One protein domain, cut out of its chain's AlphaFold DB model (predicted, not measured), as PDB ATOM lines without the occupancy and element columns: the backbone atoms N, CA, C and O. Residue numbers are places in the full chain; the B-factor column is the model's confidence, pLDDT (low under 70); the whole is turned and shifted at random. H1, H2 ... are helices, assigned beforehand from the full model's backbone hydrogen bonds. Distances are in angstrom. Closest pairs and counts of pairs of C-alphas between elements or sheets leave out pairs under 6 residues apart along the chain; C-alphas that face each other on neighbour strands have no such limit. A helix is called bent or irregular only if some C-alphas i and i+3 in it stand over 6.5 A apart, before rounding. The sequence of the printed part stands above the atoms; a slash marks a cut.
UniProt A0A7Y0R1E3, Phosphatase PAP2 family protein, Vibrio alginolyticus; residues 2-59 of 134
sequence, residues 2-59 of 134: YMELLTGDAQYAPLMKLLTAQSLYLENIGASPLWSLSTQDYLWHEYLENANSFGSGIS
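AT A GLANCE: This is residues 2 to 59 of the 134 residues of the protein "Phosphatase PAP2 family protein" of Vibrio alginolyticus (UniProt A0A7Y0R1E3). Two longer helices, H2 and H3, make an open V joined by residues 29 to 34, and the short helix H1 folds back from the far end of H2 into the gap. The tail after H3 turns back on itself. The printed part has 58 residues with three named helices, H1, H2, H3, and no named strand: all helix, loose, with a radius of gyration of the C-alphas of 13.2 A and spans of 36 by 27 by 15 A.

HOW THE PARTS SIT: H1, residues 2 to 7, and H2, residues 10 to 28, touch only at the corner by their tight link, closest at the C-alphas of Glu 4 and Ala 10, 5.4 A. H3, residues 35 to 48, is close to H2 but not clearly touching, at a steep tilt of 57 degrees, opposite ways; the closest C-alphas, of Thr 20 and Leu 37, are 7.6 A apart. H1 and H3 are close but not clearly touching, closest at the C-alphas of Tyr 2 and Trp 44, 7.8 A. Each O i to N i+4 pair is within hydrogen-bond range in H1 and H3, and 13 of 15 in H2.

IN THESE COORDINATES: H1 begins at C-alpha 2 (10.671, 12.792, 19.027). H2, 27.5 A long, is irregular: C-alphas 11 and 14 are 7.3 A apart. H3, 20.1 A long, ends at C-alpha 48 (21.093, 6.506, 19.068).

THE WHOLE: The C-alphas of Ile 29 and Asn 52, the two farthest apart, are 36.5 A apart. The printed part has no cut and no long link. The pLDDT is under 70 at residue 3 and residues 50 to 59.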
ATOM      1  N   TYR A   2       9.368  12.884  18.355       72.12
ATOM      2  CA  TYR A   2      10.671  12.792  19.027       72.12
ATOM      3  C   TYR A   2      10.918  13.863  20.088       72.12
ATOM      4  O   TYR A   2      11.807  13.706  20.913       72.12
ATOM      5  N   MET A   3      10.157  14.956  20.089       69.56
ATOM      6  CA  MET A   3      10.351  16.028  21.065       69.56
ATOM      7  C   MET A   3      10.090  15.580  22.500       69.56
ATOM      8  O   MET A   3      10.800  16.030  23.380       69.56
ATOM      9  N   GLU A   4       9.164  14.655  22.759       77.00
ATOM     10  CA  GLU A   4       9.021  14.103  24.116       77.00
ATOM     11  C   GLU A   4      10.321  13.418  24.569       77.00
ATOM     12  O   GLU A   4      10.778  13.625  25.689       77.00
ATOM     13  N   LEU A   5      10.972  12.686  23.660       73.56
ATOM     14  CA  LEU A   5      12.244  12.007  23.912       73.56
ATOM     15  C   LEU A   5      13.426  12.986  24.046       73.56
ATOM     16  O   LEU A   5      14.369  12.702  24.778       73.56
ATOM     17  N   LEU A   6      13.385  14.129  23.350       73.81
ATOM     18  CA  LEU A   6      14.477  15.112  23.306       73.81
ATOM     19  C   LEU A   6      14.357  16.229  24.355       73.81
ATOM     20  O   LEU A   6      15.371  16.693  24.871       73.81
ATOM     21  N   THR A   7      13.145  16.697  24.651       74.12
ATOM     22  CA  THR A   7      12.882  17.846  25.534       74.12
ATOM     23  C   THR A   7      12.115  17.479  26.799       74.12
ATOM     24  O   THR A   7      11.997  18.319  27.689       74.12
ATOM     25  N   GLY A   8      11.587  16.254  26.899       73.25
ATOM     26  CA  GLY A   8      10.731  15.828  28.009       73.25
ATOM     27  C   GLY A   8       9.315  16.413  27.967       73.25
ATOM     28  O   GLY A   8       8.577  16.290  28.944       73.25
ATOM     29  N   ASP A   9       8.921  17.068  26.868       78.88
ATOM     30  CA  ASP A   9       7.583  17.645  26.722       78.88
ATOM     31  C   ASP A   9       6.548  16.570  26.352       78.88
ATOM     32  O   ASP A   9       6.487  16.093  25.217       78.88
ATOM     33  N   ALA A  10       5.702  16.218  27.321       80.69
ATOM     34  CA  ALA A  10       4.677  15.185  27.194       80.69
ATOM     35  C   ALA A  10       3.367  15.664  26.533       80.69
ATOM     36  O   ALA A  10       2.373  14.934  26.548       80.69
ATOM     37  N   GLN A  11       3.318  16.862  25.937       85.44
ATOM     38  CA  GLN A  11       2.115  17.363  25.248       85.44
ATOM     39  C   GLN A  11       1.580  16.404  24.172       85.44
ATOM     40  O   GLN A  11       0.368  16.303  23.979       85.44
ATOM     41  N   TYR A  12       2.466  15.670  23.494       86.31
ATOM     42  CA  TYR A  12       2.092  14.695  22.465       86.31
ATOM     43  C   TYR A  12       1.792  13.296  23.022       86.31
ATOM     44  O   TYR A  12       1.265  12.461  22.283       86.31
ATOM     45  N   ALA A  13       2.048  13.026  24.305       86.62
ATOM     46  CA  ALA A  13       1.874  11.699  24.893       86.62
ATOM     47  C   ALA A  13       0.441  11.137  24.739       86.62
ATOM     48  O   ALA A  13       0.303   9.960  24.390       86.62
ATOM     49  N   PRO A  14      -0.648  11.920  24.923       90.94
ATOM     50  CA  PRO A  14      -2.006  11.424  24.677       90.94
ATOM     51  C   PRO A  14      -2.241  11.030  23.213       90.94
ATOM     52  O   PRO A  14      -2.880  10.014  22.945       90.94
ATOM     53  N   LEU A  15      -1.697  11.807  22.271       90.62
ATOM     54  CA  LEU A  15      -1.796  11.522  20.840       90.62
ATOM     55  C   LEU A  15      -1.017  10.254  20.480       90.62
ATOM     56  O   LEU A  15      -1.548   9.394  19.783       90.62
ATOM     57  N   MET A  16       0.206  10.100  20.992       91.19
ATOM     58  CA  MET A  16       1.014   8.902  20.753       91.19
ATOM     59  C   MET A  16       0.321   7.646  21.287       91.19
ATOM     60  O   MET A  16       0.225   6.659  20.565       91.19
ATOM     61  N   LYS A  17      -0.268   7.704  22.492       91.56
ATOM     62  CA  LYS A  17      -1.074   6.597  23.039       91.56
ATOM     63  C   LYS A  17      -2.251   6.232  22.136       91.56
ATOM     64  O   LYS A  17      -2.507   5.048  21.919       91.56
ATOM     65  N   LEU A  18      -2.959   7.231  21.604       93.19
ATOM     66  CA  LEU A  18      -4.070   7.009  20.679       93.19
ATOM     67  C   LEU A  18      -3.597   6.335  19.383       93.19
ATOM     68  O   LEU A  18      -4.204   5.356  18.956       93.19
ATOM     69  N   LEU A  19      -2.506   6.821  18.786       92.88
ATOM     70  CA  LEU A  19      -1.937   6.249  17.564       92.88
ATOM     71  C   LEU A  19      -1.493   4.796  17.781       92.88
ATOM     72  O   LEU A  19      -1.795   3.939  16.955       92.88
ATOM     73  N   THR A  20      -0.840   4.486  18.905       92.50
ATOM     74  CA  THR A  20      -0.457   3.106  19.240       92.50
ATOM     75  C   THR A  20      -1.683   2.203  19.377       92.50
ATOM     76  O   THR A  20      -1.704   1.114  18.808       92.50
ATOM     77  N   ALA A  21      -2.738   2.661  20.058       93.88
ATOM     78  CA  ALA A  21      -3.985   1.902  20.176       93.88
ATOM     79  C   ALA A  21      -4.653   1.658  18.808       93.88
ATOM     80  O   ALA A  21      -5.153   0.563  18.549       93.88
ATOM     81  N   GLN A  22      -4.625   2.650  17.915       93.75
ATOM     82  CA  GLN A  22      -5.136   2.520  16.549       93.75
ATOM     83  C   GLN A  22      -4.300   1.550  15.706       93.75
ATOM     84  O   GLN A  22      -4.875   0.745  14.977       93.75
ATOM     85  N   SER A  23      -2.970   1.579  15.825       93.25
ATOM     86  CA  SER A  23      -2.088   0.629  15.132       93.25
ATOM     87  C   SER A  23      -2.363  -0.808  15.570       93.25
ATOM     88  O   SER A  23      -2.568  -1.672  14.724       93.25
ATOM     89  N   LEU A  24      -2.485  -1.044  16.880       93.31
ATOM     90  CA  LEU A  24      -2.832  -2.358  17.427       93.31
ATOM     91  C   LEU A  24      -4.204  -2.837  16.942       93.31
ATOM     92  O   LEU A  24      -4.388  -4.015  16.644       93.31
ATOM     93  N   TYR A  25      -5.186  -1.938  16.847       93.69
ATOM     94  CA  TYR A  25      -6.487  -2.275  16.274       93.69
ATOM     95  C   TYR A  25      -6.373  -2.703  14.802       93.69
ATOM     96  O   TYR A  25      -6.962  -3.716  14.429       93.69
ATOM     97  N   LEU A  26      -5.601  -1.972  13.985       93.19
ATOM     98  CA  LEU A  26      -5.373  -2.308  12.575       93.19
ATOM     99  C   LEU A  26      -4.703  -3.679  12.420       93.19
ATOM    100  O   LEU A  26      -5.160  -4.493  11.622       93.19
ATOM    101  N   GLU A  27      -3.684  -3.966  13.227       92.81
ATOM    102  CA  GLU A  27      -3.011  -5.270  13.228       92.81
ATOM    103  C   GLU A  27      -3.970  -6.409  13.606       92.81
ATOM    104  O   GLU A  27      -3.996  -7.446  12.944       92.81
ATOM    105  N   ASN A  28      -4.822  -6.200  14.616       94.06
ATOM    106  CA  ASN A  28      -5.794  -7.203  15.067       94.06
ATOM    107  C   ASN A  28      -6.841  -7.565  14.003       94.06
ATOM    108  O   ASN A  28      -7.329  -8.694  13.988       94.06
ATOM    109  N   ILE A  29      -7.192  -6.636  13.110       95.31
ATOM    110  CA  ILE A  29      -8.100  -6.908  11.983       95.31
ATOM    111  C   ILE A  29      -7.362  -7.414  10.730       95.31
ATOM    112  O   ILE A  29      -7.972  -7.537   9.668       95.31
ATOM    113  N   GLY A  30      -6.060  -7.704  10.834       92.31
ATOM    114  CA  GLY A  30      -5.223  -8.186   9.733       92.31
ATOM    115  C   GLY A  30      -4.795  -7.103   8.737       92.31
ATOM    116  O   GLY A  30      -4.313  -7.430   7.652       92.31
ATOM    117  N   ALA A  31      -4.977  -5.823   9.070       93.06
ATOM    118  CA  ALA A  31      -4.476  -4.705   8.280       93.06
ATOM    119  C   ALA A  31      -3.031  -4.352   8.675       93.06
ATOM    120  O   ALA A  31      -2.518  -4.771   9.711       93.06
ATOM    121  N   SER A  32      -2.354  -3.565   7.834       89.31
ATOM    122  CA  SER A  32      -1.012  -3.075   8.155       89.31
ATOM    123  C   SER A  32      -1.041  -2.064   9.311       89.31
ATOM    124  O   SER A  32      -1.965  -1.246   9.369       89.31
ATOM    125  N   PRO A  33      -0.020  -2.067  10.188       89.81
ATOM    126  CA  PRO A  33       0.108  -1.085  11.261       89.81
ATOM    127  C   PRO A  33       0.266   0.337  10.721       89.81
ATOM    128  O   PRO A  33       0.496   0.555   9.529       89.81
ATOM    129  N   LEU A  34       0.210   1.331  11.606       88.44
ATOM    130  CA  LEU A  34       0.541   2.702  11.229       88.44
ATOM    131  C   LEU A  34       2.047   2.820  10.964       88.44
ATOM    132  O   LEU A  34       2.854   2.865  11.892       88.44
ATOM    133  N   TRP A  35       2.425   2.951   9.690       87.88
ATOM    134  CA  TRP A  35       3.831   3.070   9.273       87.88
ATOM    135  C   TRP A  35       4.538   4.285   9.884       87.88
ATOM    136  O   TRP A  35       5.761   4.306   9.990       87.88
ATOM    137  N   SER A  36       3.787   5.304  10.309       86.44
ATOM    138  CA  SER A  36       4.353   6.462  10.997       86.44
ATOM    139  C   SER A  36       5.019   6.102  12.321       86.44
ATOM    140  O   SER A  36       5.972   6.779  12.688       86.44
ATOM    141  N   LEU A  37       4.527   5.083  13.037       86.56
ATOM    142  CA  LEU A  37       5.100   4.648  14.314       86.56
ATOM    143  C   LEU A  37       6.368   3.827  14.085       86.56
ATOM    144  O   LEU A  37       7.419   4.182  14.600       86.56
ATOM    145  N   SER A  38       6.307   2.817  13.213       85.31
ATOM    146  CA  SER A  38       7.471   1.978  12.905       85.31
ATOM    147  C   SER A  38       8.624   2.773  12.283       85.31
ATOM    148  O   SER A  38       9.785   2.540  12.609       85.31
ATOM    149  N   THR A  39       8.315   3.754  11.428       84.81
ATOM    150  CA  THR A  39       9.340   4.648  10.867       84.81
ATOM    151  C   THR A  39       9.918   5.571  11.942       84.81
ATOM    152  O   THR A  39      11.107   5.878  11.893       84.81
ATOM    153  N   GLN A  40       9.101   6.003  12.915       85.38
ATOM    154  CA  GLN A  40       9.592   6.801  14.038       85.38
ATOM    155  C   GLN A  40      10.589   6.012  14.892       85.38
ATOM    156  O   GLN A  40      11.680   6.498  15.181       85.38
ATOM    157  N   ASP A  41      10.246   4.772  15.230       84.12
ATOM    158  CA  ASP A  41      11.107   3.904  16.032       84.12
ATOM    159  C   ASP A  41      12.418   3.572  15.303       84.12
ATOM    160  O   ASP A  41      13.493   3.650  15.897       84.12
ATOM    161  N   TYR A  42      12.352   3.276  13.999       82.25
ATOM    162  CA  TYR A  42      13.536   3.005  13.178       82.25
ATOM    163  C   TYR A  42      14.526   4.179  13.173       82.25
ATOM    164  O   TYR A  42      15.709   4.011  13.463       82.25
ATOM    165  N   LEU A  43      14.038   5.388  12.897       82.06
ATOM    166  CA  LEU A  43      14.868   6.594  12.871       82.06
ATOM    167  C   LEU A  43      15.413   6.962  14.262       82.06
ATOM    168  O   LEU A  43      16.516   7.497  14.358       82.06
ATOM    169  N   TRP A  44      14.672   6.671  15.338       81.12
ATOM    170  CA  TRP A  44      15.173   6.844  16.704       81.12
ATOM    171  C   TRP A  44      16.349   5.910  17.007       81.12
ATOM    172  O   TRP A  44      17.352   6.346  17.573       81.12
ATOM    173  N   HIS A  45      16.247   4.645  16.597       80.31
ATOM    174  CA  HIS A  45      17.331   3.675  16.739       80.31
ATOM    175  C   HIS A  45      18.593   4.110  15.984       80.31
ATOM    176  O   HIS A  45      19.670   4.145  16.576       80.31
ATOM    177  N   GLU A  46      18.457   4.539  14.729       79.31
ATOM    178  CA  GLU A  46      19.581   5.047  13.927       79.31
ATOM    179  C   GLU A  46      20.254   6.272  14.576       79.31
ATOM    180  O   GLU A  46      21.484   6.369  14.609       79.31
ATOM    181  N   TYR A  47      19.459   7.185  15.152       75.56
ATOM    182  CA  TYR A  47      19.975   8.353  15.872       75.56
ATOM    183  C   TYR A  47      20.815   7.961  17.096       75.56
ATOM    184  O   TYR A  47      21.896   8.515  17.301       75.56
ATOM    185  N   LEU A  48      20.353   6.993  17.897       78.44
ATOM    186  CA  LEU A  48      21.093   6.506  19.068       78.44
ATOM    187  C   LEU A  48      22.393   5.791  18.677       78.44
ATOM    188  O   LEU A  48      23.410   5.933  19.360       78.44
ATOM    189  N   GLU A  49      22.377   5.052  17.572       79.06
ATOM    190  CA  GLU A  49      23.531   4.290  17.090       79.06
ATOM    191  C   GLU A  49      24.587   5.165  16.382       79.06
ATOM    192  O   GLU A  49      25.638   4.657  15.992       79.06
ATOM    193  N   ASN A  50      24.360   6.485  16.251       65.69
ATOM    194  CA  ASN A  50      25.181   7.410  15.447       65.69
ATOM    195  C   ASN A  50      25.440   6.886  14.023       65.69
ATOM    196  O   ASN A  50      26.442   7.222  13.378       65.69
ATOM    197  N   ALA A  51      24.532   6.052  13.524       61.75
ATOM    198  CA  ALA A  51      24.580   5.553  12.173       61.75
ATOM    199  C   ALA A  51      24.170   6.714  11.262       61.75
ATOM    200  O   ALA A  51      22.998   7.043  11.124       61.75
ATOM    201  N   ASN A  52      25.151   7.376  10.639       55.72
ATOM    202  CA  ASN A  52      24.917   8.371   9.585       55.72
ATOM    203  C   ASN A  52      24.438   7.675   8.295       55.72
ATOM    204  O   ASN A  52      25.064   7.781   7.237       55.72
ATOM    205  N   SER A  53      23.358   6.901   8.383       57.91
ATOM    206  CA  SER A  53      22.748   6.226   7.245       57.91
ATOM    207  C   SER A  53      21.956   7.228   6.398       57.91
ATOM    208  O   SER A  53      21.535   8.297   6.857       57.91
ATOM    209  N   PHE A  54      21.796   6.932   5.111       51.50
ATOM    210  CA  PHE A  54      21.110   7.816   4.173       51.50
ATOM    211  C   PHE A  54      19.624   7.931   4.557       51.50
ATOM    212  O   PHE A  54      18.877   6.968   4.426       51.50
ATOM    213  N   GLY A  55      19.196   9.104   5.037       53.19
ATOM    214  CA  GLY A  55      17.831   9.319   5.538       53.19
ATOM    215  C   GLY A  55      17.668   9.242   7.064       53.19
ATOM    216  O   GLY A  55      16.567   9.494   7.539       53.19
ATOM    217  N   SER A  56      18.745   9.004   7.828       52.09
ATOM    218  CA  SER A  56      18.782   9.010   9.314       52.09
ATOM    219  C   SER A  56      18.568  10.378   9.968       52.09
ATOM    220  O   SER A  56      18.599  10.512  11.191       52.09
ATOM    221  N   GLY A  57      18.343  11.426   9.177       57.62
ATOM    222  CA  GLY A  57      18.033  12.737   9.714       57.62
ATOM    223  C   GLY A  57      16.663  12.714  10.377       57.62
ATOM    224  O   GLY A  57      15.655  12.916   9.698       57.62
ATOM    225  N   ILE A  58      16.619  12.566  11.706       61.25
ATOM    226  CA  ILE A  58      15.534  13.142  12.503       61.25
ATOM    227  C   ILE A  58      15.596  14.635  12.197       61.25
ATOM    228  O   ILE A  58      16.417  15.357  12.762       61.25
ATOM    229  N   SER A  59      14.833  15.078  11.196       55.38
ATOM    230  CA  SER A  59      14.896  16.455  10.730       55.38
ATOM    231  C   SER A  59      14.466  17.334  11.889       55.38
ATOM    232  O   SER A  59      13.274  17.461  12.179       55.38
TER     233      SER A  59